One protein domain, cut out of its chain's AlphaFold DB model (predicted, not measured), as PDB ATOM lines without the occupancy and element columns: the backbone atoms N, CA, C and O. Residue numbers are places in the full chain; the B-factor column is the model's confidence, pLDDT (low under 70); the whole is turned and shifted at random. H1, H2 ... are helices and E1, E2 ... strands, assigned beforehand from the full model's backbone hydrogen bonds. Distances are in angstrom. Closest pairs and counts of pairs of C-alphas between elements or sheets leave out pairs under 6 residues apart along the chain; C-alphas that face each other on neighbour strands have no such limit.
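AT A GLANCE: This is residues 258 to 437 of the 852 residues of the protein "Conjugation-related ATPase" of Fructobacillus fructosus KCTC 3544 (UniProt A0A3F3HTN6). The long helix H3 runs through the core of a helical body in which H2 and H6 pack on it and H4 and H7 cross it, while the strand hairpin E1 and E2 with its long loop reaches away as an arm that makes one end of the longest axis. The printed part has 180 residues, with named elements in the order H1 H2 H3 H4 E1 E2 H5 H6 H7 H8 H9; it is mostly helix, and the two strands are antiparallel. It is compact, with a radius of gyration of the C-alphas of 17.6 A, and spans 53 by 43 by 34 A.

HOW THE PARTS SIT: E1, residues 340 to 344, and E2, residues 364 to 368, form a hairpin, with N 341 and O 367 2.9 A apart and N 343 and O 365 2.8 A apart, within hydrogen-bond range. H4, residues 326 to 338, is the hub. H5, residues 369 to 387, touches it with residues 369 to 371 alone, closest at C-alphas 336 and 370, 4.7 A. H3, residues 291 to 318, touches H4 about perpendicular, at 76 degrees, with residues 304 to 311 alone; C-alphas 308 and 329 are closest, 5.9 A. H7, residues 409 to 423, touches H4 at a shallow tilt of 28 degrees, opposite ways, closest at C-alphas 330 and 420, 6.5 A. H8, residues 425 to 428, touches H4, closest at C-alphas 327 and 426, 4.9 A; H9, residues 430 to 437, touches H8 only at the corner. H2, residues 269 to 283, H3 and H6, residues 392 to 403, form an up-and-down bundle, each running against the one before. H6 touches H3 at a shallow tilt of 23 degrees, closest at C-alphas 306 and 397, 4.7 A. H1, residues 258 to 265, forms a helical hairpin with H2, closest at C-alphas 260 and 272, 4.5 A. Every O i to N i+4 pair is within hydrogen-bond range in the helices but H8, which is too short for one.

IN THESE COORDINATES: H1 begins at C-alpha 258 (-20.042, 27.688, -9.766). H3 measures 40.6 A from C-alpha 291 (-24.799, 47.458, 15.913) to C-alpha 318, H5 26.7 A, H7 21.5 A and H2 20.8 A. H9 ends at C-alpha 437 (-11.287, 24.760, -7.294).

THE WHOLE: The two C-alphas farthest apart, those of Asp 288 and Glu 357, are 54.7 A apart. The printed part has no cut, and the link from E1 to E2, 19 residues, is long. Mean pLDDT of the printed part is 84.2; it is under 70 at residues 286 to 289, 345 to 347, 352 to 363 and 405 to 410.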
ATOM      1  N   SER A 258     -19.663  28.260  -8.463       94.38
ATOM      2  CA  SER A 258     -20.042  27.688  -9.766       94.38
ATOM      3  C   SER A 258     -21.298  28.323 -10.372       94.38
ATOM      4  O   SER A 258     -21.317  28.614 -11.567       94.38
ATOM      5  N   GLN A 259     -22.315  28.628  -9.557       92.19
ATOM      6  CA  GLN A 259     -23.534  29.306 -10.021       92.19
ATOM      7  C   GLN A 259     -23.258  30.746 -10.454       92.19
ATOM      8  O   GLN A 259     -23.754  31.201 -11.484       92.19
ATOM      9  N   THR A 260     -22.429  31.462  -9.697       94.69
ATOM     10  CA  THR A 260     -21.992  32.814 -10.050       94.69
ATOM     11  C   THR A 260     -21.264  32.815 -11.393       94.69
ATOM     12  O   THR A 260     -21.586  33.624 -12.262       94.69
ATOM     13  N   ILE A 261     -20.321  31.886 -11.579       95.12
ATOM     14  CA  ILE A 261     -19.562  31.724 -12.824       95.12
ATOM     15  C   ILE A 261     -20.505  31.389 -13.981       95.12
ATOM     16  O   ILE A 261     -20.382  31.975 -15.052       95.12
ATOM     17  N   TYR A 262     -21.473  30.492 -13.768       92.38
ATOM     18  CA  TYR A 262     -22.463  30.123 -14.778       92.38
ATOM     19  C   TYR A 262     -23.248  31.343 -15.289       92.38
ATOM     20  O   TYR A 262     -23.253  31.607 -16.491       92.38
ATOM     21  N   TYR A 263     -23.852  32.136 -14.394       92.31
ATOM     22  CA  TYR A 263     -24.617  33.318 -14.811       92.31
ATOM     23  C   TYR A 263     -23.721  34.411 -15.410       92.31
ATOM     24  O   TYR A 263     -24.136  35.070 -16.362       92.31
ATOM     25  N   ALA A 264     -22.488  34.570 -14.914       93.44
ATOM     26  CA  ALA A 264     -21.522  35.508 -15.484       93.44
ATOM     27  C   ALA A 264     -21.106  35.114 -16.914       93.44
ATOM     28  O   ALA A 264     -21.089  35.975 -17.792       93.44
ATOM     29  N   LYS A 265     -20.857  33.820 -17.179       90.75
ATOM     30  CA  LYS A 265     -20.580  33.291 -18.531       90.75
ATOM     31  C   LYS A 265     -21.748  33.513 -19.494       90.75
ATOM     32  O   LYS A 265     -21.524  33.757 -20.673       90.75
ATOM     33  N   LYS A 266     -22.986  33.464 -18.992       88.12
ATOM     34  CA  LYS A 266     -24.204  33.775 -19.762       88.12
ATOM     35  C   LYS A 266     -24.506  35.279 -19.871       88.12
ATOM     36  O   LYS A 266     -25.541  35.647 -20.408       88.12
ATOM     37  N   GLY A 267     -23.635  36.153 -19.358       87.25
ATOM     38  CA  GLY A 267     -23.803  37.612 -19.410       87.25
ATOM     39  C   GLY A 267     -24.811  38.184 -18.406       87.25
ATOM     40  O   GLY A 267     -24.984  39.398 -18.330       87.25
ATOM     41  N   ASN A 268     -25.444  37.348 -17.576       89.50
ATOM     42  CA  ASN A 268     -26.405  37.793 -16.570       89.50
ATOM     43  C   ASN A 268     -25.696  38.219 -15.271       89.50
ATOM     44  O   ASN A 268     -25.760  37.551 -14.232       89.50
ATOM     45  N   TYR A 269     -25.002  39.358 -15.332       91.69
ATOM     46  CA  TYR A 269     -24.279  39.930 -14.192       91.69
ATOM     47  C   TYR A 269     -25.175  40.292 -12.993       91.69
ATOM     48  O   TYR A 269     -24.744  40.047 -11.864       91.69
ATOM     49  N   PRO A 270     -26.421  40.794 -13.163       90.62
ATOM     50  CA  PRO A 270     -27.326  41.008 -12.034       90.62
ATOM     51  C   PRO A 270     -27.605  39.725 -11.238       90.62
ATOM     52  O   PRO A 270     -27.489  39.731 -10.008       90.62
ATOM     53  N   LYS A 271     -27.896  38.602 -11.917       91.25
ATOM     54  CA  LYS A 271     -28.056  37.299 -11.245       91.25
ATOM     55  C   LYS A 271     -26.745  36.813 -10.635       91.25
ATOM     56  O   LYS A 271     -26.767  36.312  -9.514       91.25
ATOM     57  N   ALA A 272     -25.609  36.993 -11.313       94.25
ATOM     58  CA  ALA A 272     -24.305  36.633 -10.757       94.25
ATOM     59  C   ALA A 272     -24.029  37.382  -9.437       94.25
ATOM     60  O   ALA A 272     -23.701  36.754  -8.433       94.25
ATOM     61  N   ARG A 273     -24.264  38.701  -9.389       94.19
ATOM     62  CA  ARG A 273     -24.149  39.511  -8.163       94.19
ATOM     63  C   ARG A 273     -25.096  39.036  -7.064       94.19
ATOM     64  O   ARG A 273     -24.691  38.977  -5.903       94.19
ATOM     65  N   LEU A 274     -26.337  38.687  -7.410       92.69
ATOM     66  CA  LEU A 274     -27.291  38.134  -6.449       92.69
ATOM     67  C   LEU A 274     -26.757  36.835  -5.824       92.69
ATOM     68  O   LEU A 274     -26.794  36.696  -4.602       92.69
ATOM     69  N   LYS A 275     -26.204  35.924  -6.636       93.81
ATOM     70  CA  LYS A 275     -25.615  34.658  -6.162       93.81
ATOM     71  C   LYS A 275     -24.392  34.883  -5.271       93.81
ATOM     72  O   LYS A 275     -24.290  34.247  -4.223       93.81
ATOM     73  N   VAL A 276     -23.526  35.838  -5.617       94.69
ATOM     74  CA  VAL A 276     -22.408  36.257  -4.750       94.69
ATOM     75  C   VAL A 276     -22.919  36.770  -3.406       94.69
ATOM     76  O   VAL A 276     -22.431  36.332  -2.373       94.69
ATOM     77  N   SER A 277     -23.925  37.647  -3.402       91.75
ATOM     78  CA  SER A 277     -24.479  38.206  -2.163       91.75
ATOM     79  C   SER A 277     -25.148  37.143  -1.285       91.75
ATOM     80  O   SER A 277     -24.981  37.156  -0.067       91.75
ATOM     81  N   GLN A 278     -25.872  36.191  -1.882       90.19
ATOM     82  CA  GLN A 278     -26.463  35.062  -1.156       90.19
ATOM     83  C   GLN A 278     -25.388  34.201  -0.479       90.19
ATOM     84  O   GLN A 278     -25.517  33.881   0.704       90.19
ATOM     85  N   LEU A 279     -24.309  33.878  -1.199       92.38
ATOM     86  CA  LEU A 279     -23.175  33.155  -0.626       92.38
ATOM     87  C   LEU A 279     -22.477  33.977   0.464       92.38
ATOM     88  O   LEU A 279     -22.238  33.453   1.547       92.38
ATOM     89  N   ALA A 280     -22.222  35.263   0.226       91.75
ATOM     90  CA  ALA A 280     -21.601  36.158   1.198       91.75
ATOM     91  C   ALA A 280     -22.400  36.202   2.510       91.75
ATOM     92  O   ALA A 280     -21.836  36.020   3.577       91.75
ATOM     93  N   ASN A 281     -23.726  36.333   2.445       86.94
ATOM     94  CA  ASN A 281     -24.585  36.322   3.636       86.94
ATOM     95  C   ASN A 281     -24.662  34.952   4.330       86.94
ATOM     96  O   ASN A 281     -25.093  34.875   5.478       86.94
ATOM     97  N   THR A 282     -24.296  33.876   3.628       87.94
ATOM     98  CA  THR A 282     -24.198  32.528   4.203       87.94
ATOM     99  C   THR A 282     -22.869  32.348   4.939       87.94
ATOM    100  O   THR A 282     -22.859  31.772   6.022       87.94
ATOM    101  N   ILE A 283     -21.769  32.862   4.372       89.25
ATOM    102  CA  ILE A 283     -20.426  32.824   4.973       89.25
ATOM    103  C   ILE A 283     -20.327  33.796   6.156       89.25
ATOM    104  O   ILE A 283     -19.817  33.428   7.206       89.25
ATOM    105  N   PHE A 284     -20.859  35.010   5.994       87.81
ATOM    106  CA  PHE A 284     -20.828  36.107   6.964       87.81
ATOM    107  C   PHE A 284     -22.254  36.420   7.458       87.81
ATOM    108  O   PHE A 284     -22.837  37.445   7.077       87.81
ATOM    109  N   PRO A 285     -22.882  35.532   8.253       78.06
ATOM    110  CA  PRO A 285     -24.229  35.768   8.749       78.06
ATOM    111  C   PRO A 285     -24.247  37.012   9.644       78.06
ATOM    112  O   PRO A 285     -23.425  37.168  10.543       78.06
ATOM    113  N   SER A 286     -25.209  37.907   9.413       69.19
ATOM    114  CA  SER A 286     -25.461  39.005  10.348       69.19
ATOM    115  C   SER A 286     -26.184  38.446  11.570       69.19
ATOM    116  O   SER A 286     -27.331  38.013  11.470       69.19
ATOM    117  N   GLU A 287     -25.506  38.410  12.714       64.00
ATOM    118  CA  GLU A 287     -26.145  38.086  13.987       64.00
ATOM    119  C   GLU A 287     -27.010  39.263  14.470       64.00
ATOM    120  O   GLU A 287     -26.743  40.424  14.153       64.00
ATOM    121  N   ASP A 288     -28.041  38.970  15.271       56.28
ATOM    122  CA  ASP A 288     -28.895  39.977  15.931       56.28
ATOM    123  C   ASP A 288     -28.176  40.713  17.086       56.28
ATOM    124  O   ASP A 288     -28.799  41.405  17.894       56.28
ATOM    125  N   SER A 289     -26.853  40.571  17.187       58.16
ATOM    126  CA  SER A 289     -26.017  41.250  18.168       58.16
ATOM    127  C   SER A 289     -25.756  42.722  17.812       58.16
ATOM    128  O   SER A 289     -26.014  43.187  16.703       58.16
ATOM    129  N   ASP A 290     -25.234  43.456  18.801       71.56
ATOM    130  CA  ASP A 290     -24.916  44.893  18.817       71.56
ATOM    131  C   ASP A 290     -24.512  45.503  17.452       71.56
ATOM    132  O   ASP A 290     -23.770  44.904  16.670       71.56
ATOM    133  N   ALA A 291     -24.941  46.743  17.187       76.00
ATOM    134  CA  ALA A 291     -24.799  47.458  15.913       76.00
ATOM    135  C   ALA A 291     -23.363  47.472  15.355       76.00
ATOM    136  O   ALA A 291     -23.167  47.475  14.137       76.00
ATOM    137  N   LYS A 292     -22.355  47.441  16.235       76.81
ATOM    138  CA  LYS A 292     -20.940  47.349  15.856       76.81
ATOM    139  C   LYS A 292     -20.602  46.022  15.170       76.81
ATOM    140  O   LYS A 292     -19.920  46.038  14.151       76.81
ATOM    141  N   SER A 293     -21.085  44.892  15.687       75.12
ATOM    142  CA  SER A 293     -20.856  43.568  15.084       75.12
ATOM    143  C   SER A 293     -21.454  43.495  13.677       75.12
ATOM    144  O   SER A 293     -20.756  43.169  12.719       75.12
ATOM    145  N   LYS A 294     -22.693  43.975  13.536       80.94
ATOM    146  CA  LYS A 294     -23.407  44.079  12.262       80.94
ATOM    147  C   LYS A 294     -22.680  44.952  11.236       80.94
ATOM    148  O   LYS A 294     -22.720  44.663  10.043       80.94
ATOM    149  N   PHE A 295     -22.010  46.018  11.677       82.25
ATOM    150  CA  PHE A 295     -21.180  46.844  10.799       82.25
ATOM    151  C   PHE A 295     -20.005  46.047  10.211       82.25
ATOM    152  O   PHE A 295     -19.805  46.084   8.998       82.25
ATOM    153  N   PHE A 296     -19.270  45.286  11.031       81.44
ATOM    154  CA  PHE A 296     -18.138  44.480  10.557       81.44
ATOM    155  C   PHE A 296     -18.574  43.315   9.663       81.44
ATOM    156  O   PHE A 296     -17.970  43.122   8.610       81.44
ATOM    157  N   THR A 297     -19.647  42.593  10.009       82.69
ATOM    158  CA  THR A 297     -20.156  41.481   9.180       82.69
ATOM    159  C   THR A 297     -20.664  41.972   7.825       82.69
ATOM    160  O   THR A 297     -20.373  41.374   6.790       82.69
ATOM    161  N   ASN A 298     -21.380  43.103   7.801       85.06
ATOM    162  CA  ASN A 298     -21.838  43.706   6.549       85.06
ATOM    163  C   ASN A 298     -20.659  44.224   5.714       85.06
ATOM    164  O   ASN A 298     -20.664  44.061   4.494       85.06
ATOM    165  N   GLY A 299     -19.646  44.805   6.367       86.94
ATOM    166  CA  GLY A 299     -18.388  45.196   5.734       86.94
ATOM    167  C   GLY A 299     -17.700  44.004   5.067       86.94
ATOM    168  O   GLY A 299     -17.431  44.059   3.871       86.94
ATOM    169  N   ALA A 300     -17.508  42.901   5.798       88.38
ATOM    170  CA  ALA A 300     -16.890  41.674   5.290       88.38
ATOM    171  C   ALA A 300     -17.672  41.072   4.110       88.38
ATOM    172  O   ALA A 300     -17.084  40.770   3.071       88.38
ATOM    173  N   SER A 301     -19.002  40.986   4.217       89.50
ATOM    174  CA  SER A 301     -19.882  40.506   3.139       89.50
ATOM    175  C   SER A 301     -19.771  41.365   1.868       89.50
ATOM    176  O   SER A 301     -19.654  40.841   0.752       89.50
ATOM    177  N   ALA A 302     -19.741  42.693   2.018       88.56
ATOM    178  CA  ALA A 302     -19.576  43.623   0.904       88.56
ATOM    179  C   ALA A 302     -18.167  43.562   0.288       88.56
ATOM    180  O   ALA A 302     -18.047  43.557  -0.938       88.56
ATOM    181  N   THR A 303     -17.112  43.460   1.105       89.88
ATOM    182  CA  THR A 303     -15.729  43.287   0.634       89.88
ATOM    183  C   THR A 303     -15.571  41.976  -0.131       89.88
ATOM    184  O   THR A 303     -15.080  41.995  -1.258       89.88
ATOM    185  N   PHE A 304     -16.060  40.854   0.408       93.69
ATOM    186  CA  PHE A 304     -16.050  39.565  -0.288       93.69
ATOM    187  C   PHE A 304     -16.801  39.639  -1.617       93.69
ATOM    188  O   PHE A 304     -16.306  39.163  -2.641       93.69
ATOM    189  N   SER A 305     -17.965  40.294  -1.626       93.81
ATOM    190  CA  SER A 305     -18.742  40.485  -2.848       93.81
ATOM    191  C   SER A 305     -17.982  41.310  -3.889       93.81
ATOM    192  O   SER A 305     -17.922  40.917  -5.054       93.81
ATOM    193  N   GLY A 306     -17.361  42.421  -3.479       92.88
ATOM    194  CA  GLY A 306     -16.562  43.281  -4.354       92.88
ATOM    195  C   GLY A 306     -15.344  42.570  -4.936       92.88
ATOM    196  O   GLY A 306     -15.137  42.614  -6.147       92.88
ATOM    197  N   LEU A 307     -14.587  41.843  -4.110       94.56
ATOM    198  CA  LEU A 307     -13.418  41.069  -4.550       94.56
ATOM    199  C   LEU A 307     -13.803  39.911  -5.477       94.56
ATOM    200  O   LEU A 307     -13.107  39.645  -6.457       94.56
ATOM    201  N   THR A 308     -14.931  39.248  -5.214       96.69
ATOM    202  CA  THR A 308     -15.447  38.185  -6.088       96.69
ATOM    203  C   THR A 308     -15.850  38.744  -7.452       96.69
ATOM    204  O   THR A 308     -15.469  38.191  -8.483       96.69
ATOM    205  N   LEU A 309     -16.569  39.872  -7.480       96.06
ATOM    206  CA  LEU A 309     -16.951  40.557  -8.721       96.06
ATOM    207  C   LEU A 309     -15.733  41.088  -9.488       96.06
ATOM    208  O   LEU A 309     -15.675  40.943 -10.708       96.06
ATOM    209  N   ALA A 310     -14.736  41.631  -8.786       94.94
ATOM    210  CA  ALA A 310     -13.468  42.040  -9.385       94.94
ATOM    211  C   ALA A 310     -12.725  40.845  -9.997       94.94
ATOM    212  O   ALA A 310     -12.272  40.918 -11.135       94.94
ATOM    213  N   THR A 311     -12.661  39.718  -9.286       96.31
ATOM    214  CA  THR A 311     -12.037  38.487  -9.794       96.31
ATOM    215  C   THR A 311     -12.761  37.968 -11.037       96.31
ATOM    216  O   THR A 311     -12.103  37.624 -12.014       96.31
ATOM    217  N   LEU A 312     -14.101  37.986 -11.060       96.50
ATOM    218  CA  LEU A 312     -14.884  37.652 -12.260       96.50
ATOM    219  C   LEU A 312     -14.556  38.576 -13.435       96.50
ATOM    220  O   LEU A 312     -14.394  38.103 -14.557       96.50
ATOM    221  N   TRP A 313     -14.459  39.885 -13.190       95.50
ATOM    222  CA  TRP A 313     -14.150  40.859 -14.236       95.50
ATOM    223  C   TRP A 313     -12.761  40.631 -14.838       95.50
ATOM    224  O   TRP A 313     -12.624  40.590 -16.061       95.50
ATOM    225  N   LEU A 314     -11.759  40.411 -13.985       94.38
ATOM    226  CA  LEU A 314     -10.390  40.111 -14.398       94.38
ATOM    227  C   LEU A 314     -10.313  38.814 -15.200       94.38
ATOM    228  O   LEU A 314      -9.769  38.795 -16.298       94.38
ATOM    229  N   MET A 315     -10.904  37.738 -14.688       95.00
ATOM    230  CA  MET A 315     -10.841  36.431 -15.342       95.00
ATOM    231  C   MET A 315     -11.660  36.374 -16.632       95.00
ATOM    232  O   MET A 315     -11.307  35.632 -17.545       95.00
ATOM    233  N   ARG A 316     -12.701  37.205 -16.769       94.31
ATOM    234  CA  ARG A 316     -13.394  37.393 -18.050       94.31
ATOM    235  C   ARG A 316     -12.480  38.033 -19.099       94.31
ATOM    236  O   ARG A 316     -12.549  37.618 -20.251       94.31
ATOM    237  N   ARG A 317     -11.640  39.013 -18.729       90.44
ATOM    238  CA  ARG A 317     -10.671  39.642 -19.655       90.44
ATOM    239  C   ARG A 317      -9.635  38.636 -20.158       90.44
ATOM    240  O   ARG A 317      -9.338  38.628 -21.345       90.44
ATOM    241  N   GLU A 318      -9.160  37.767 -19.270       90.06
ATOM    242  CA  GLU A 318      -8.195  36.704 -19.593       90.06
ATOM    243  C   GLU A 318      -8.844  35.449 -20.216       90.06
ATOM    244  O   GLU A 318      -8.144  34.542 -20.658       90.06
ATOM    245  N   ASN A 319     -10.182  35.382 -20.260       91.44
ATOM    246  CA  ASN A 319     -10.966  34.207 -20.662       91.44
ATOM    247  C   ASN A 319     -10.633  32.922 -19.863       91.44
ATOM    248  O   ASN A 319     -10.682  31.815 -20.397       91.44
ATOM    249  N   ASP A 320     -10.333  33.063 -18.568       93.19
ATOM    250  CA  ASP A 320      -9.899  31.972 -17.683       93.19
ATOM    251  C   ASP A 320     -10.790  31.858 -16.437       93.19
ATOM    252  O   ASP A 320     -10.446  32.215 -15.310       93.19
ATOM    253  N   TRP A 321     -12.011  31.380 -16.657       92.69
ATOM    254  CA  TRP A 321     -13.042  31.303 -15.622       92.69
ATOM    255  C   TRP A 321     -12.771  30.266 -14.530       92.69
ATOM    256  O   TRP A 321     -13.358  30.365 -13.452       92.69
ATOM    257  N   ASP A 322     -11.915  29.281 -14.794       91.19
ATOM    258  CA  ASP A 322     -11.637  28.190 -13.855       91.19
ATOM    259  C   ASP A 322     -10.789  28.672 -12.667       91.19
ATOM    260  O   ASP A 322     -10.786  28.057 -11.600       91.19
ATOM    261  N   LYS A 323     -10.148  29.840 -12.806       94.00
ATOM    262  CA  LYS A 323      -9.456  30.547 -11.722       94.00
ATOM    263  C   LYS A 323     -10.394  31.325 -10.795       94.00
ATOM    264  O   LYS A 323      -9.945  31.879  -9.791       94.00
ATOM    265  N   VAL A 324     -11.698  31.383 -11.059       95.75
ATOM    266  CA  VAL A 324     -12.644  32.049 -10.151       95.75
ATOM    267  C   VAL A 324     -12.978  31.114  -8.983       95.75
ATOM    268  O   VAL A 324     -13.855  30.254  -9.060       95.75
ATOM    269  N   THR A 325     -12.262  31.287  -7.873       95.81
ATOM    270  CA  THR A 325     -12.389  30.459  -6.663       95.81
ATOM    271  C   THR A 325     -12.365  31.330  -5.409       95.81
ATOM    272  O   THR A 325     -11.797  32.424  -5.417       95.81
ATOM    273  N   ILE A 326     -12.945  30.848  -4.303       95.62
ATOM    274  CA  ILE A 326     -12.856  31.553  -3.008       95.62
ATOM    275  C   ILE A 326     -11.392  31.674  -2.562       95.62
ATOM    276  O   ILE A 326     -11.006  32.710  -2.029       95.62
ATOM    277  N   ALA A 327     -10.569  30.659  -2.842       95.44
ATOM    278  CA  ALA A 327      -9.140  30.686  -2.560       95.44
ATOM    279  C   ALA A 327      -8.451  31.877  -3.240       95.44
ATOM    280  O   ALA A 327      -7.746  32.633  -2.580       95.44
ATOM    281  N   ASN A 328      -8.710  32.105  -4.529       96.12
ATOM    282  CA  ASN A 328      -8.127  33.243  -5.237       96.12
ATOM    283  C   ASN A 328      -8.702  34.586  -4.755       96.12
ATOM    284  O   ASN A 328      -7.957  35.548  -4.610       96.12
ATOM    285  N   VAL A 329      -9.990  34.654  -4.395       95.81
ATOM    286  CA  VAL A 329     -10.579  35.854  -3.763       95.81
ATOM    287  C   VAL A 329      -9.875  36.194  -2.440       95.81
ATOM    288  O   VAL A 329      -9.558  37.358  -2.186       95.81
ATOM    289  N   ALA A 330      -9.596  35.188  -1.610       94.56
ATOM    290  CA  ALA A 330      -8.854  35.348  -0.364       94.56
ATOM    291  C   ALA A 330      -7.376  35.711  -0.608       94.56
ATOM    292  O   ALA A 330      -6.846  36.591   0.069       94.56
ATOM    293  N   GLU A 331      -6.723  35.103  -1.606       93.62
ATOM    294  CA  GLU A 331      -5.354  35.456  -2.006       93.62
ATOM    295  C   GLU A 331      -5.254  36.897  -2.520       93.62
ATOM    296  O   GLU A 331      -4.288  37.581  -2.186       93.62
ATOM    297  N   MET A 332      -6.248  37.395  -3.268       93.56
ATOM    298  CA  MET A 332      -6.289  38.798  -3.700       93.56
ATOM    299  C   MET A 332      -6.215  39.731  -2.490       93.56
ATOM    300  O   MET A 332      -5.408  40.663  -2.467       93.56
ATOM    301  N   LEU A 333      -7.038  39.459  -1.471       91.88
ATOM    302  CA  LEU A 333      -7.063  40.233  -0.235       91.88
ATOM    303  C   LEU A 333      -5.734  40.132   0.517       91.88
ATOM    304  O   LEU A 333      -5.198  41.151   0.947       91.88
ATOM    305  N   GLN A 334      -5.185  38.926   0.651       90.19
ATOM    306  CA  GLN A 334      -3.945  38.692   1.384       90.19
ATOM    307  C   GLN A 334      -2.746  39.366   0.706       90.19
ATOM    308  O   GLN A 334      -2.005  40.095   1.359       90.19
ATOM    309  N   VAL A 335      -2.558  39.154  -0.598       91.75
ATOM    310  CA  VAL A 335      -1.399  39.663  -1.347       91.75
ATOM    311  C   VAL A 335      -1.490  41.177  -1.519       91.75
ATOM    312  O   VAL A 335      -0.559  41.900  -1.164       91.75
ATOM    313  N   LEU A 336      -2.612  41.686  -2.034       90.25
ATOM    314  CA  LEU A 336      -2.736  43.111  -2.354       90.25
ATOM    315  C   LEU A 336      -3.100  43.964  -1.136       90.25
ATOM    316  O   LEU A 336      -2.749  45.142  -1.089       90.25
ATOM    317  N   GLY A 337      -3.803  43.398  -0.154       85.62
ATOM    318  CA  GLY A 337      -4.191  44.113   1.062       85.62
ATOM    319  C   GLY A 337      -3.030  44.343   2.029       85.62
ATOM    320  O   GLY A 337      -3.066  45.324   2.769       85.62
ATOM    321  N   THR A 338      -1.999  43.488   2.001       84.06
ATOM    322  CA  THR A 338      -0.811  43.606   2.871       84.06
ATOM    323  C   THR A 338       0.395  44.254   2.192       84.06
ATOM    324  O   THR A 338       1.266  44.781   2.879       84.06
ATOM    325  N   THR A 339       0.460  44.247   0.858       85.81
ATOM    326  CA  THR A 339       1.553  44.903   0.132       85.81
ATOM    327  C   THR A 339       1.317  46.409   0.092       85.81
ATOM    328  O   THR A 339       0.367  46.867  -0.543       85.81
ATOM    329  N   GLU A 340       2.191  47.182   0.736       85.50
ATOM    330  CA  GLU A 340       2.162  48.646   0.716       85.50
ATOM    331  C   GLU A 340       3.142  49.224  -0.307       85.50
ATOM    332  O   GLU A 340       4.240  48.709  -0.518       85.50
ATOM    333  N   GLU A 341       2.733  50.318  -0.939       83.44
ATOM    334  CA  GLU A 341       3.554  51.122  -1.836       83.44
ATOM    335  C   GLU A 341       3.539  52.578  -1.366       83.44
ATOM    336  O   GLU A 341       2.535  53.103  -0.871       83.44
ATOM    337  N   SER A 342       4.670  53.255  -1.559       81.50
ATOM    338  CA  SER A 342       4.755  54.693  -1.318       81.50
ATOM    339  C   SER A 342       4.089  55.438  -2.466       81.50
ATOM    340  O   SER A 342       4.468  55.264  -3.621       81.50
ATOM    341  N   VAL A 343       3.119  56.289  -2.150       81.44
ATOM    342  CA  VAL A 343       2.408  57.132  -3.115       81.44
ATOM    343  C   VAL A 343       2.603  58.615  -2.803       81.44
ATOM    344  O   VAL A 343       2.758  59.007  -1.644       81.44
ATOM    345  N   SER A 344       2.608  59.447  -3.843       74.75
ATOM    346  CA  SER A 344       2.638  60.911  -3.724       74.75
ATOM    347  C   SER A 344       1.347  61.409  -3.069       74.75
ATOM    348  O   SER A 344       0.250  60.982  -3.431       74.75
ATOM    349  N   SER A 345       1.461  62.315  -2.096       68.75
ATOM    350  CA  SER A 345       0.304  62.929  -1.432       68.75
ATOM    351  C   SER A 345      -0.464  63.877  -2.355       68.75
ATOM    352  O   SER A 345      -1.655  64.091  -2.132       68.75
ATOM    353  N   SER A 346       0.197  64.447  -3.367       66.75
ATOM    354  CA  SER A 346      -0.400  65.391  -4.313       66.75
ATOM    355  C   SER A 346      -1.043  64.716  -5.528       66.75
ATOM    356  O   SER A 346      -2.105  65.148  -5.971       66.75
ATOM    357  N   THR A 347      -0.431  63.647  -6.051       67.50
ATOM    358  CA  THR A 347      -0.888  62.965  -7.278       67.50
ATOM    359  C   THR A 347      -1.516  61.599  -7.026       67.50
ATOM    360  O   THR A 347      -2.282  61.121  -7.856       67.50
ATOM    361  N   GLY A 348      -1.216  60.955  -5.893       71.56
ATOM    362  CA  GLY A 348      -1.621  59.574  -5.620       71.56
ATOM    363  C   GLY A 348      -0.841  58.517  -6.414       71.56
ATOM    364  O   GLY A 348      -1.118  57.329  -6.252       71.56
ATOM    365  N   GLU A 349       0.134  58.920  -7.241       76.38
ATOM    366  CA  GLU A 349       0.937  58.019  -8.073       76.38
ATOM    367  C   GLU A 349       2.067  57.337  -7.278       76.38
ATOM    368  O   GLU A 349       2.578  57.881  -6.292       76.38
ATOM    369  N   ARG A 350       2.468  56.135  -7.716       77.31
ATOM    370  CA  ARG A 350       3.516  55.301  -7.106       77.31
ATOM    371  C   ARG A 350       4.895  55.970  -7.176       77.31
ATOM    372  O   ARG A 350       5.345  56.384  -8.242       77.31
ATOM    373  N   ILE A 351       5.608  55.988  -6.051       72.38
ATOM    374  CA  ILE A 351       6.967  56.524  -5.903       72.38
ATOM    375  C   ILE A 351       7.963  55.358  -5.857       72.38
ATOM    376  O   ILE A 351       7.984  54.592  -4.900       72.38
ATOM    377  N   LEU A 352       8.827  55.242  -6.870       60.47
ATOM    378  CA  LEU A 352       9.814  54.151  -6.973       60.47
ATOM    379  C   LEU A 352      11.188  54.471  -6.363       60.47
ATOM    380  O   LEU A 352      11.950  53.559  -6.053       60.47
ATOM    381  N   LYS A 353      11.524  55.754  -6.178       55.84
ATOM    382  CA  LYS A 353      12.701  56.201  -5.419       55.84
ATOM    383  C   LYS A 353      12.351  57.472  -4.648       55.84
ATOM    384  O   LYS A 353      11.817  58.394  -5.266       55.84
ATOM    385  N   PRO A 354      12.689  57.581  -3.352       44.16
ATOM    386  CA  PRO A 354      12.757  58.881  -2.715       44.16
ATOM    387  C   PRO A 354      13.923  59.628  -3.368       44.16
ATOM    388  O   PRO A 354      15.086  59.367  -3.071       44.16
ATOM    389  N   SER A 355      13.645  60.499  -4.337       44.44
ATOM    390  CA  SER A 355      14.647  61.476  -4.740       44.44
ATOM    391  C   SER A 355      14.911  62.374  -3.528       44.44
ATOM    392  O   SER A 355      13.987  62.777  -2.823       44.44
ATOM    393  N   ASN A 356      16.167  62.747  -3.292       46.03
ATOM    394  CA  ASN A 356      16.504  63.779  -2.301       46.03
ATOM    395  C   ASN A 356      15.943  65.174  -2.683       46.03
ATOM    396  O   ASN A 356      16.197  66.152  -1.990       46.03
ATOM    397  N   GLU A 357      15.171  65.255  -3.771       47.44
ATOM    398  CA  GLU A 357      14.491  66.429  -4.315       47.44
ATOM    399  C   GLU A 357      12.963  66.238  -4.333       47.44
ATOM    400  O   GLU A 357      12.274  66.669  -5.257       47.44
ATOM    401  N   ILE A 358      12.393  65.569  -3.330       50.78
ATOM    402  CA  ILE A 358      10.949  65.675  -3.102       50.78
ATOM    403  C   ILE A 358      10.685  67.089  -2.571       50.78
ATOM    404  O   ILE A 358      11.232  67.490  -1.540       50.78
ATOM    405  N   SER A 359       9.874  67.871  -3.288       49.75
ATOM    406  CA  SER A 359       9.460  69.201  -2.837       49.75
ATOM    407  C   SER A 359       8.836  69.097  -1.438       49.75
ATOM    408  O   SER A 359       8.104  68.155  -1.134       49.75
ATOM    409  N   PHE A 360       9.096  70.071  -0.560       50.12
ATOM    410  CA  PHE A 360       8.635  70.060   0.842       50.12
ATOM    411  C   PHE A 360       7.101  69.907   1.006       50.12
ATOM    412  O   PHE A 360       6.615  69.685   2.116       50.12
ATOM    413  N   GLN A 361       6.343  70.039  -0.091       52.19
ATOM    414  CA  GLN A 361       4.886  69.968  -0.163       52.19
ATOM    415  C   GLN A 361       4.322  68.565  -0.454       52.19
ATOM    416  O   GLN A 361       3.127  68.376  -0.240       52.19
ATOM    417  N   ASP A 362       5.122  67.577  -0.876       62.38
ATOM    418  CA  ASP A 362       4.598  66.273  -1.319       62.38
ATOM    419  C   ASP A 362       5.208  65.079  -0.568       62.38
ATOM    420  O   ASP A 362       6.087  64.375  -1.058       62.38
ATOM    421  N   ARG A 363       4.771  64.852   0.678       66.12
ATOM    422  CA  ARG A 363       5.303  63.751   1.499       66.12
ATOM    423  C   ARG A 363       4.804  62.388   0.995       66.12
ATOM    424  O   ARG A 363       3.615  62.265   0.706       66.12
ATOM    425  N   PRO A 364       5.651  61.346   0.957       72.94
ATOM    426  CA  PRO A 364       5.207  60.000   0.621       72.94
ATOM    427  C   PRO A 364       4.231  59.477   1.683       72.94
ATOM    428  O   PRO A 364       4.499  59.558   2.885       72.94
ATOM    429  N   LYS A 365       3.099  58.932   1.234       81.50
ATOM    430  CA  LYS A 365       2.114  58.236   2.069       81.50
ATOM    431  C   LYS A 365       2.120  56.754   1.705       81.50
ATOM    432  O   LYS A 365       2.228  56.424   0.532       81.50
ATOM    433  N   GLN A 366       1.991  55.867   2.687       81.81
ATOM    434  CA  GLN A 366       1.808  54.442   2.408       81.81
ATOM    435  C   GLN A 366       0.362  54.162   2.009       81.81
ATOM    436  O   GLN A 366      -0.582  54.681   2.622       81.81
ATOM    437  N   LYS A 367       0.196  53.347   0.974       84.38
ATOM    438  CA  LYS A 367      -1.103  52.869   0.514       84.38
ATOM    439  C   LYS A 367      -0.974  51.416   0.081       84.38
ATOM    440  O   LYS A 367      -0.028  51.066  -0.618       84.38
ATOM    441  N   ASN A 368      -1.916  50.572   0.493       85.94
ATOM    442  CA  ASN A 368      -1.907  49.177   0.066       85.94
ATOM    443  C   ASN A 368      -2.270  49.045  -1.423       85.94
ATOM    444  O   ASN A 368      -3.015  49.859  -1.984       85.94
ATOM    445  N   LYS A 369      -1.740  48.003  -2.068       89.50
ATOM    446  CA  LYS A 369      -1.978  47.735  -3.491       89.50
ATOM    447  C   LYS A 369      -3.445  47.444  -3.793       89.50
ATOM    448  O   LYS A 369      -3.888  47.732  -4.897       89.50
ATOM    449  N   LEU A 370      -4.218  46.927  -2.836       89.00
ATOM    450  CA  LEU A 370      -5.650  46.688  -3.026       89.00
ATOM    451  C   LEU A 370      -6.434  47.997  -3.202       89.00
ATOM    452  O   LEU A 370      -7.237  48.106  -4.124       89.00
ATOM    453  N   ASP A 371      -6.179  49.012  -2.375       86.75
ATOM    454  CA  ASP A 371      -6.798  50.330  -2.532       86.75
ATOM    455  C   ASP A 371      -6.349  50.981  -3.852       86.75
ATOM    456  O   ASP A 371      -7.154  51.615  -4.531       86.75
ATOM    457  N   MET A 372      -5.082  50.799  -4.247       88.69
ATOM    458  CA  MET A 372      -4.592  51.254  -5.556       88.69
ATOM    459  C   MET A 372      -5.262  50.510  -6.722       88.69
ATOM    460  O   MET A 372      -5.565  51.127  -7.741       88.69
ATOM    461  N   LEU A 373      -5.536  49.209  -6.583       90.31
ATOM    462  CA  LEU A 373      -6.262  48.416  -7.578       90.31
ATOM    463  C   LEU A 373      -7.702  48.919  -7.731       90.31
ATOM    464  O   LEU A 373      -8.183  49.085  -8.850       90.31
ATOM    465  N   VAL A 374      -8.382  49.207  -6.618       89.81
ATOM    466  CA  VAL A 374      -9.732  49.791  -6.640       89.81
ATOM    467  C   VAL A 374      -9.725  51.158  -7.331       89.81
ATOM    468  O   VAL A 374     -10.659  51.471  -8.069       89.81
ATOM    469  N   ASP A 375      -8.673  51.959  -7.163       89.31
ATOM    470  CA  ASP A 375      -8.532  53.209  -7.914       89.31
ATOM    471  C   ASP A 375      -8.311  52.973  -9.409       89.31
ATOM    472  O   ASP A 375      -8.921  53.668 -10.219       89.31
ATOM    473  N   CYS A 376      -7.539  51.951  -9.794       91.31
ATOM    474  CA  CYS A 376      -7.431  51.545 -11.198       91.31
ATOM    475  C   CYS A 376      -8.813  51.190 -11.768       91.31
ATOM    476  O   CYS A 376      -9.176  51.664 -12.842       91.31
ATOM    477  N   PHE A 377      -9.633  50.434 -11.030       93.19
ATOM    478  CA  PHE A 377     -11.006  50.123 -11.440       93.19
ATOM    479  C   PHE A 377     -11.873  51.372 -11.608       93.19
ATOM    480  O   PHE A 377     -12.628  51.453 -12.572       93.19
ATOM    481  N   ARG A 378     -11.748  52.362 -10.715       91.50
ATOM    482  CA  ARG A 378     -12.464  53.646 -10.826       91.50
ATOM    483  C   ARG A 378     -12.025  54.447 -12.049       91.50
ATOM    484  O   ARG A 378     -12.877  55.008 -12.732       91.50
ATOM    485  N   ILE A 379     -10.725  54.473 -12.346       91.56
ATOM    486  CA  ILE A 379     -10.186  55.140 -13.540       91.56
ATOM    487  C   ILE A 379     -10.734  54.470 -14.805       91.56
ATOM    488  O   ILE A 379     -11.252  55.163 -15.678       91.56
ATOM    489  N   ILE A 380     -10.684  53.137 -14.888       92.06
ATOM    490  CA  ILE A 380     -11.211  52.383 -16.040       92.06
ATOM    491  C   ILE A 380     -12.719  52.605 -16.180       92.06
ATOM    492  O   ILE A 380     -13.198  52.884 -17.275       92.06
ATOM    493  N   GLN A 381     -13.467  52.548 -15.077       92.62
ATOM    494  CA  GLN A 381     -14.897  52.850 -15.065       92.62
ATOM    495  C   GLN A 381     -15.174  54.247 -15.634       92.62
ATOM    496  O   GLN A 381     -16.042  54.398 -16.492       92.62
ATOM    497  N   GLN A 382     -14.434  55.266 -15.193       90.00
ATOM    498  CA  GLN A 382     -14.609  56.628 -15.687       90.00
ATOM    499  C   GLN A 382     -14.282  56.740 -17.183       90.00
ATOM    500  O   GLN A 382     -15.070  57.310 -17.933       90.00
ATOM    501  N   GLN A 383     -13.175  56.145 -17.635       89.69
ATOM    502  CA  GLN A 383     -12.801  56.119 -19.053       89.69
ATOM    503  C   GLN A 383     -13.864  55.424 -19.917       89.69
ATOM    504  O   GLN A 383     -14.168  55.880 -21.018       89.69
ATOM    505  N   ASN A 384     -14.450  54.337 -19.417       89.19
ATOM    506  CA  ASN A 384     -15.534  53.619 -20.083       89.19
ATOM    507  C   ASN A 384     -16.799  54.478 -20.185       89.19
ATOM    508  O   ASN A 384     -17.421  54.532 -21.244       89.19
ATOM    509  N   ILE A 385     -17.154  55.202 -19.119       88.94
ATOM    510  CA  ILE A 385     -18.278  56.151 -19.123       88.94
ATOM    511  C   ILE A 385     -18.042  57.266 -20.152       88.94
ATOM    512  O   ILE A 385     -18.952  57.582 -20.917       88.94
ATOM    513  N   GLU A 386     -16.830  57.822 -20.221       88.88
ATOM    514  CA  GLU A 386     -16.459  58.866 -21.191       88.88
ATOM    515  C   GLU A 386     -16.551  58.384 -22.651       88.88
ATOM    516  O   GLU A 386     -16.880  59.169 -23.540       88.88
ATOM    517  N   LYS A 387     -16.315  57.089 -22.899       87.50
ATOM    518  CA  LYS A 387     -16.462  56.446 -24.217       87.50
ATOM    519  C   LYS A 387     -17.886  55.961 -24.522       87.50
ATOM    520  O   LYS A 387     -18.162  55.595 -25.660       87.50
ATOM    521  N   GLY A 388     -18.787  55.951 -23.538       82.44
ATOM    522  CA  GLY A 388     -20.128  55.369 -23.666       82.44
ATOM    523  C   GLY A 388     -20.171  53.833 -23.600       82.44
ATOM    524  O   GLY A 388     -21.173  53.239 -23.989       82.44
ATOM    525  N   GLU A 389     -19.118  53.186 -23.094       83.12
ATOM    526  CA  GLU A 389     -18.916  51.727 -23.056       83.12
ATOM    527  C   GLU A 389     -18.922  51.195 -21.607       83.12
ATOM    528  O   GLU A 389     -17.969  50.561 -21.155       83.12
ATOM    529  N   SER A 390     -19.971  51.489 -20.830       80.00
ATOM    530  CA  SER A 390     -20.064  51.045 -19.424       80.00
ATOM    531  C   SER A 390     -20.003  49.515 -19.305       80.00
ATOM    532  O   SER A 390     -20.684  48.772 -20.014       80.00
ATOM    533  N   ASP A 391     -19.178  49.049 -18.367       87.75
ATOM    534  CA  ASP A 391     -18.994  47.636 -18.072       87.75
ATOM    535  C   ASP A 391     -19.705  47.290 -16.767       87.75
ATOM    536  O   ASP A 391     -19.192  47.515 -15.669       87.75
ATOM    537  N   VAL A 392     -20.893  46.705 -16.902       89.50
ATOM    538  CA  VAL A 392     -21.799  46.402 -15.788       89.50
ATOM    539  C   VAL A 392     -21.108  45.622 -14.666       89.50
ATOM    540  O   VAL A 392     -21.378  45.862 -13.488       89.50
ATOM    541  N   LEU A 393     -20.213  44.689 -15.000       90.88
ATOM    542  CA  LEU A 393     -19.543  43.856 -14.003       90.88
ATOM    543  C   LEU A 393     -18.511  44.659 -13.194       90.88
ATOM    544  O   LEU A 393     -18.453  44.517 -11.970       90.88
ATOM    545  N   LEU A 394     -17.754  45.541 -13.858       93.06
ATOM    546  CA  LEU A 394     -16.832  46.473 -13.202       93.06
ATOM    547  C   LEU A 394     -17.599  47.460 -12.315       93.06
ATOM    548  O   LEU A 394     -17.234  47.672 -11.158       93.06
ATOM    549  N   ASP A 395     -18.703  48.002 -12.828       91.81
ATOM    550  CA  ASP A 395     -19.551  48.953 -12.109       91.81
ATOM    551  C   ASP A 395     -20.118  48.341 -10.823       91.81
ATOM    552  O   ASP A 395     -20.128  48.975  -9.761       91.81
ATOM    553  N   MET A 396     -20.539  47.075 -10.886       92.00
ATOM    554  CA  MET A 396     -20.981  46.316  -9.717       92.00
ATOM    555  C   MET A 396     -19.855  46.095  -8.703       92.00
ATOM    556  O   MET A 396     -20.103  46.236  -7.503       92.00
ATOM    557  N   ALA A 397     -18.639  45.777  -9.158       91.56
ATOM    558  CA  ALA A 397     -17.482  45.606  -8.281       91.56
ATOM    559  C   ALA A 397     -17.140  46.917  -7.552       91.56
ATOM    560  O   ALA A 397     -17.081  46.937  -6.321       91.56
ATOM    561  N   VAL A 398     -17.014  48.034  -8.281       90.00
ATOM    562  CA  VAL A 398     -16.745  49.364  -7.696       90.00
ATOM    563  C   VAL A 398     -17.856  49.780  -6.726       90.00
ATOM    564  O   VAL A 398     -17.578  50.267  -5.627       90.00
ATOM    565  N   SER A 399     -19.123  49.536  -7.080       88.94
ATOM    566  CA  SER A 399     -20.269  49.798  -6.200       88.94
ATOM    567  C   SER A 399     -20.190  49.005  -4.890       88.94
ATOM    568  O   SER A 399     -20.407  49.576  -3.820       88.94
ATOM    569  N   ALA A 400     -19.832  47.718  -4.949       86.56
ATOM    570  CA  ALA A 400     -19.667  46.877  -3.763       86.56
ATOM    571  C   ALA A 400     -18.513  47.358  -2.865       86.56
ATOM    572  O   ALA A 400     -18.681  47.438  -1.647       86.56
ATOM    573  N   PHE A 401     -17.383  47.779  -3.447       84.69
ATOM    574  CA  PHE A 401     -16.286  48.376  -2.677       84.69
ATOM    575  C   PHE A 401     -16.707  49.671  -1.975       84.69
ATOM    576  O   PHE A 401     -16.388  49.855  -0.801       84.69
ATOM    577  N   ASN A 402     -17.490  50.530  -2.633       83.31
ATOM    578  CA  ASN A 402     -18.017  51.746  -2.006       83.31
ATOM    579  C   ASN A 402     -18.978  51.428  -0.839       83.31
ATOM    580  O   ASN A 402     -18.975  52.134   0.168       83.31
ATOM    581  N   GLN A 403     -19.769  50.355  -0.948       78.31
ATOM    582  CA  GLN A 403     -20.694  49.906   0.104       78.31
ATOM    583  C   GLN A 403     -20.004  49.244   1.298       78.31
ATOM    584  O   GLN A 403     -20.557  49.276   2.395       78.31
ATOM    585  N   SER A 404     -18.800  48.689   1.122       72.06
ATOM    586  CA  SER A 404     -18.052  48.015   2.197       72.06
ATOM    587  C   SER A 404     -17.662  48.912   3.379       72.06
ATOM    588  O   SER A 404     -17.091  48.433   4.354       72.06
ATOM    589  N   GLY A 405     -17.996  50.209   3.337       57.59
ATOM    590  CA  GLY A 405     -17.791  51.103   4.470       57.59
ATOM    591  C   GLY A 405     -16.311  51.362   4.721       57.59
ATOM    592  O   GLY A 405     -15.879  51.417   5.869       57.59
ATOM    593  N   MET A 406     -15.548  51.514   3.636       55.38
ATOM    594  CA  MET A 406     -14.141  51.905   3.609       55.38
ATOM    595  C   MET A 406     -13.914  53.260   4.319       55.38
ATOM    596  O   MET A 406     -13.748  54.292   3.676       55.38
ATOM    597  N   GLY A 407     -13.941  53.258   5.654       49.97
ATOM    598  CA  GLY A 407     -13.614  54.392   6.516       49.97
ATOM    599  C   GLY A 407     -12.111  54.688   6.530       49.97
ATOM    600  O   GLY A 407     -11.399  54.434   5.555       49.97
ATOM    601  N   GLY A 408     -11.607  55.216   7.651       56.34
ATOM    602  CA  GLY A 408     -10.163  55.378   7.865       56.34
ATOM    603  C   GLY A 408      -9.397  54.060   7.670       56.34
ATOM    604  O   GLY A 408      -9.969  52.976   7.795       56.34
ATOM    605  N   SER A 409      -8.099  54.144   7.362       61.88
ATOM    606  CA  SER A 409      -7.254  52.982   7.022       61.88
ATOM    607  C   SER A 409      -7.298  51.859   8.067       61.88
ATOM    608  O   SER A 409      -7.298  50.687   7.703       61.88
ATOM    609  N   GLU A 410      -7.417  52.205   9.351       64.31
ATOM    610  CA  GLU A 410      -7.503  51.249  10.462       64.31
ATOM    611  C   GLU A 410      -8.811  50.435  10.453       64.31
ATOM    612  O   GLU A 410      -8.794  49.214  10.609       64.31
ATOM    613  N   THR A 411      -9.957  51.074  10.187       73.06
ATOM    614  CA  THR A 411     -11.257  50.387  10.096       73.06
ATOM    615  C   THR A 411     -11.277  49.377   8.949       73.06
ATOM    616  O   THR A 411     -11.814  48.282   9.110       73.06
ATOM    617  N   LYS A 412     -10.655  49.715   7.811       74.81
ATOM    618  CA  LYS A 412     -10.543  48.807   6.659       74.81
ATOM    619  C   LYS A 412      -9.717  47.569   6.982       74.81
ATOM    620  O   LYS A 412     -10.155  46.463   6.687       74.81
ATOM    621  N   GLY A 413      -8.555  47.754   7.616       77.94
ATOM    622  CA  GLY A 413      -7.686  46.647   8.022       77.94
ATOM    623  C   GLY A 413      -8.414  45.645   8.921       77.94
ATOM    624  O   GLY A 413      -8.315  44.441   8.704       77.94
ATOM    625  N   ASN A 414      -9.237  46.139   9.851       81.94
ATOM    626  CA  ASN A 414     -10.047  45.287  10.725       81.94
ATOM    627  C   ASN A 414     -11.148  44.519   9.969       81.94
ATOM    628  O   ASN A 414     -11.362  43.342  10.252       81.94
ATOM    629  N   ILE A 415     -11.821  45.142   8.991       83.94
ATOM    630  CA  ILE A 415     -12.807  44.452   8.137       83.94
ATOM    631  C   ILE A 415     -12.125  43.360   7.302       83.94
ATOM    632  O   ILE A 415     -12.646  42.252   7.204       83.94
ATOM    633  N   TYR A 416     -10.945  43.642   6.743       86.62
ATOM    634  CA  TYR A 416     -10.176  42.677   5.953       86.62
ATOM    635  C   TYR A 416      -9.707  41.489   6.785       86.62
ATOM    636  O   TYR A 416      -9.866  40.351   6.354       86.62
ATOM    637  N   ALA A 417      -9.179  41.743   7.983       84.56
ATOM    638  CA  ALA A 417      -8.764  40.689   8.901       84.56
ATOM    639  C   ALA A 417      -9.950  39.810   9.321       84.56
ATOM    640  O   ALA A 417      -9.842  38.587   9.290       84.56
ATOM    641  N   SER A 418     -11.096  40.425   9.644       84.44
ATOM    642  CA  SER A 418     -12.327  39.697   9.971       84.44
ATOM    643  C   SER A 418     -12.790  38.830   8.803       84.44
ATOM    644  O   SER A 418     -13.015  37.641   8.985       84.44
ATOM    645  N   MET A 419     -12.880  39.403   7.598       89.50
ATOM    646  CA  MET A 419     -13.291  38.669   6.402       89.50
ATOM    647  C   MET A 419     -12.346  37.499   6.112       89.50
ATOM    648  O   MET A 419     -12.808  36.397   5.829       89.50
ATOM    649  N   PHE A 420     -11.032  37.740   6.161       88.88
ATOM    650  CA  PHE A 420     -10.029  36.719   5.876       88.88
ATOM    651  C   PHE A 420     -10.102  35.575   6.884       88.88
ATOM    652  O   PHE A 420     -10.076  34.430   6.460       88.88
ATOM    653  N   SER A 421     -10.281  35.863   8.177       87.19
ATOM    654  CA  SER A 421     -10.411  34.838   9.222       87.19
ATOM    655  C   SER A 421     -11.513  33.811   8.926       87.19
ATOM    656  O   SER A 421     -11.335  32.631   9.217       87.19
ATOM    657  N   ASP A 422     -12.636  34.228   8.332       86.75
ATOM    658  CA  ASP A 422     -13.760  33.324   8.042       86.75
ATOM    659  C   ASP A 422     -13.560  32.498   6.755       86.75
ATOM    660  O   ASP A 422     -14.213  31.469   6.566       86.75
ATOM    661  N   ILE A 423     -12.655  32.919   5.859       90.94
ATOM    662  CA  ILE A 423     -12.366  32.234   4.581       90.94
ATOM    663  C   ILE A 423     -10.920  31.728   4.460       90.94
ATOM    664  O   ILE A 423     -10.548  31.170   3.427       90.94
ATOM    665  N   GLU A 424     -10.104  31.872   5.502       91.00
ATOM    666  CA  GLU A 424      -8.690  31.472   5.531       91.00
ATOM    667  C   GLU A 424      -8.521  29.979   5.231       91.00
ATOM    668  O   GLU A 424      -7.538  29.551   4.626       91.00
ATOM    669  N   ILE A 425      -9.506  29.162   5.600       91.44
ATOM    670  CA  ILE A 425      -9.491  27.725   5.329       91.44
ATOM    671  C   ILE A 425      -9.374  27.391   3.832       91.44
ATOM    672  O   ILE A 425      -8.787  26.372   3.471       91.44
ATOM    673  N   PHE A 426      -9.880  28.253   2.945       92.81
ATOM    674  CA  PHE A 426      -9.813  28.029   1.498       92.81
ATOM    675  C   PHE A 426      -8.411  28.261   0.917       92.81
ATOM    676  O   PHE A 426      -8.146  27.827  -0.205       92.81
ATOM    677  N   THR A 427      -7.513  28.924   1.651       91.06
ATOM    678  CA  THR A 427      -6.123  29.169   1.230       91.06
ATOM    679  C   THR A 427      -5.118  28.341   2.024       91.06
ATOM    680  O   THR A 427      -4.176  27.812   1.436       91.06
ATOM    681  N   SER A 428      -5.325  28.209   3.334       90.44
ATOM    682  CA  SER A 428      -4.410  27.524   4.256       90.44
ATOM    683  C   SER A 428      -4.420  25.999   4.113       90.44
ATOM    684  O   SER A 428      -3.372  25.366   4.250       90.44
ATOM    685  N   ASP A 429      -5.572  25.398   3.797       92.62
ATOM    686  CA  ASP A 429      -5.705  23.952   3.619       92.62
ATOM    687  C   ASP A 429      -5.701  23.565   2.131       92.62
ATOM    688  O   ASP A 429      -6.634  23.832   1.368       92.62
ATOM    689  N   VAL A 430      -4.638  22.866   1.722       92.81
ATOM    690  CA  VAL A 430      -4.435  22.385   0.347       92.81
ATOM    691  C   VAL A 430      -5.587  21.496  -0.133       92.81
ATOM    692  O   VAL A 430      -5.974  21.570  -1.300       92.81
ATOM    693  N   ASN A 431      -6.146  20.650   0.735       92.44
ATOM    694  CA  ASN A 431      -7.220  19.736   0.354       92.44
ATOM    695  C   ASN A 431      -8.552  20.476   0.194       92.44
ATOM    696  O   ASN A 431      -9.308  20.163  -0.727       92.44
ATOM    697  N   VAL A 432      -8.825  21.481   1.035       93.38
ATOM    698  CA  VAL A 432     -10.006  22.350   0.880       93.38
ATOM    699  C   VAL A 432      -9.903  23.162  -0.404       93.38
ATOM    700  O   VAL A 432     -10.866  23.238  -1.173       93.38
ATOM    701  N   ARG A 433      -8.728  23.730  -0.682       93.75
ATOM    702  CA  ARG A 433      -8.480  24.455  -1.927       93.75
ATOM    703  C   ARG A 433      -8.708  23.564  -3.146       93.75
ATOM    704  O   ARG A 433      -9.458  23.949  -4.041       93.75
ATOM    705  N   LYS A 434      -8.151  22.347  -3.161       93.88
ATOM    706  CA  LYS A 434      -8.407  21.359  -4.228       93.88
ATOM    707  C   LYS A 434      -9.894  21.053  -4.376       93.88
ATOM    708  O   LYS A 434     -10.417  21.151  -5.483       93.88
ATOM    709  N   LEU A 435     -10.578  20.739  -3.270       93.31
ATOM    710  CA  LEU A 435     -12.017  20.455  -3.248       93.31
ATOM    711  C   LEU A 435     -12.834  21.549  -3.936       93.31
ATOM    712  O   LEU A 435     -13.778  21.237  -4.658       93.31
ATOM    713  N   THR A 436     -12.456  22.809  -3.721       93.75
ATOM    714  CA  THR A 436     -13.264  23.971  -4.100       93.75
ATOM    715  C   THR A 436     -12.817  24.695  -5.363       93.75
ATOM    716  O   THR A 436     -13.411  25.710  -5.732       93.75
ATOM    717  N   THR A 437     -11.812  24.161  -6.061       92.81
ATOM    718  CA  THR A 437     -11.287  24.760  -7.294       92.81
ATOM    719  C   THR A 437     -12.208  24.490  -8.485       92.81
ATOM    720  O   THR A 437     -12.683  25.419  -9.137       92.81
TER     721      THR A 437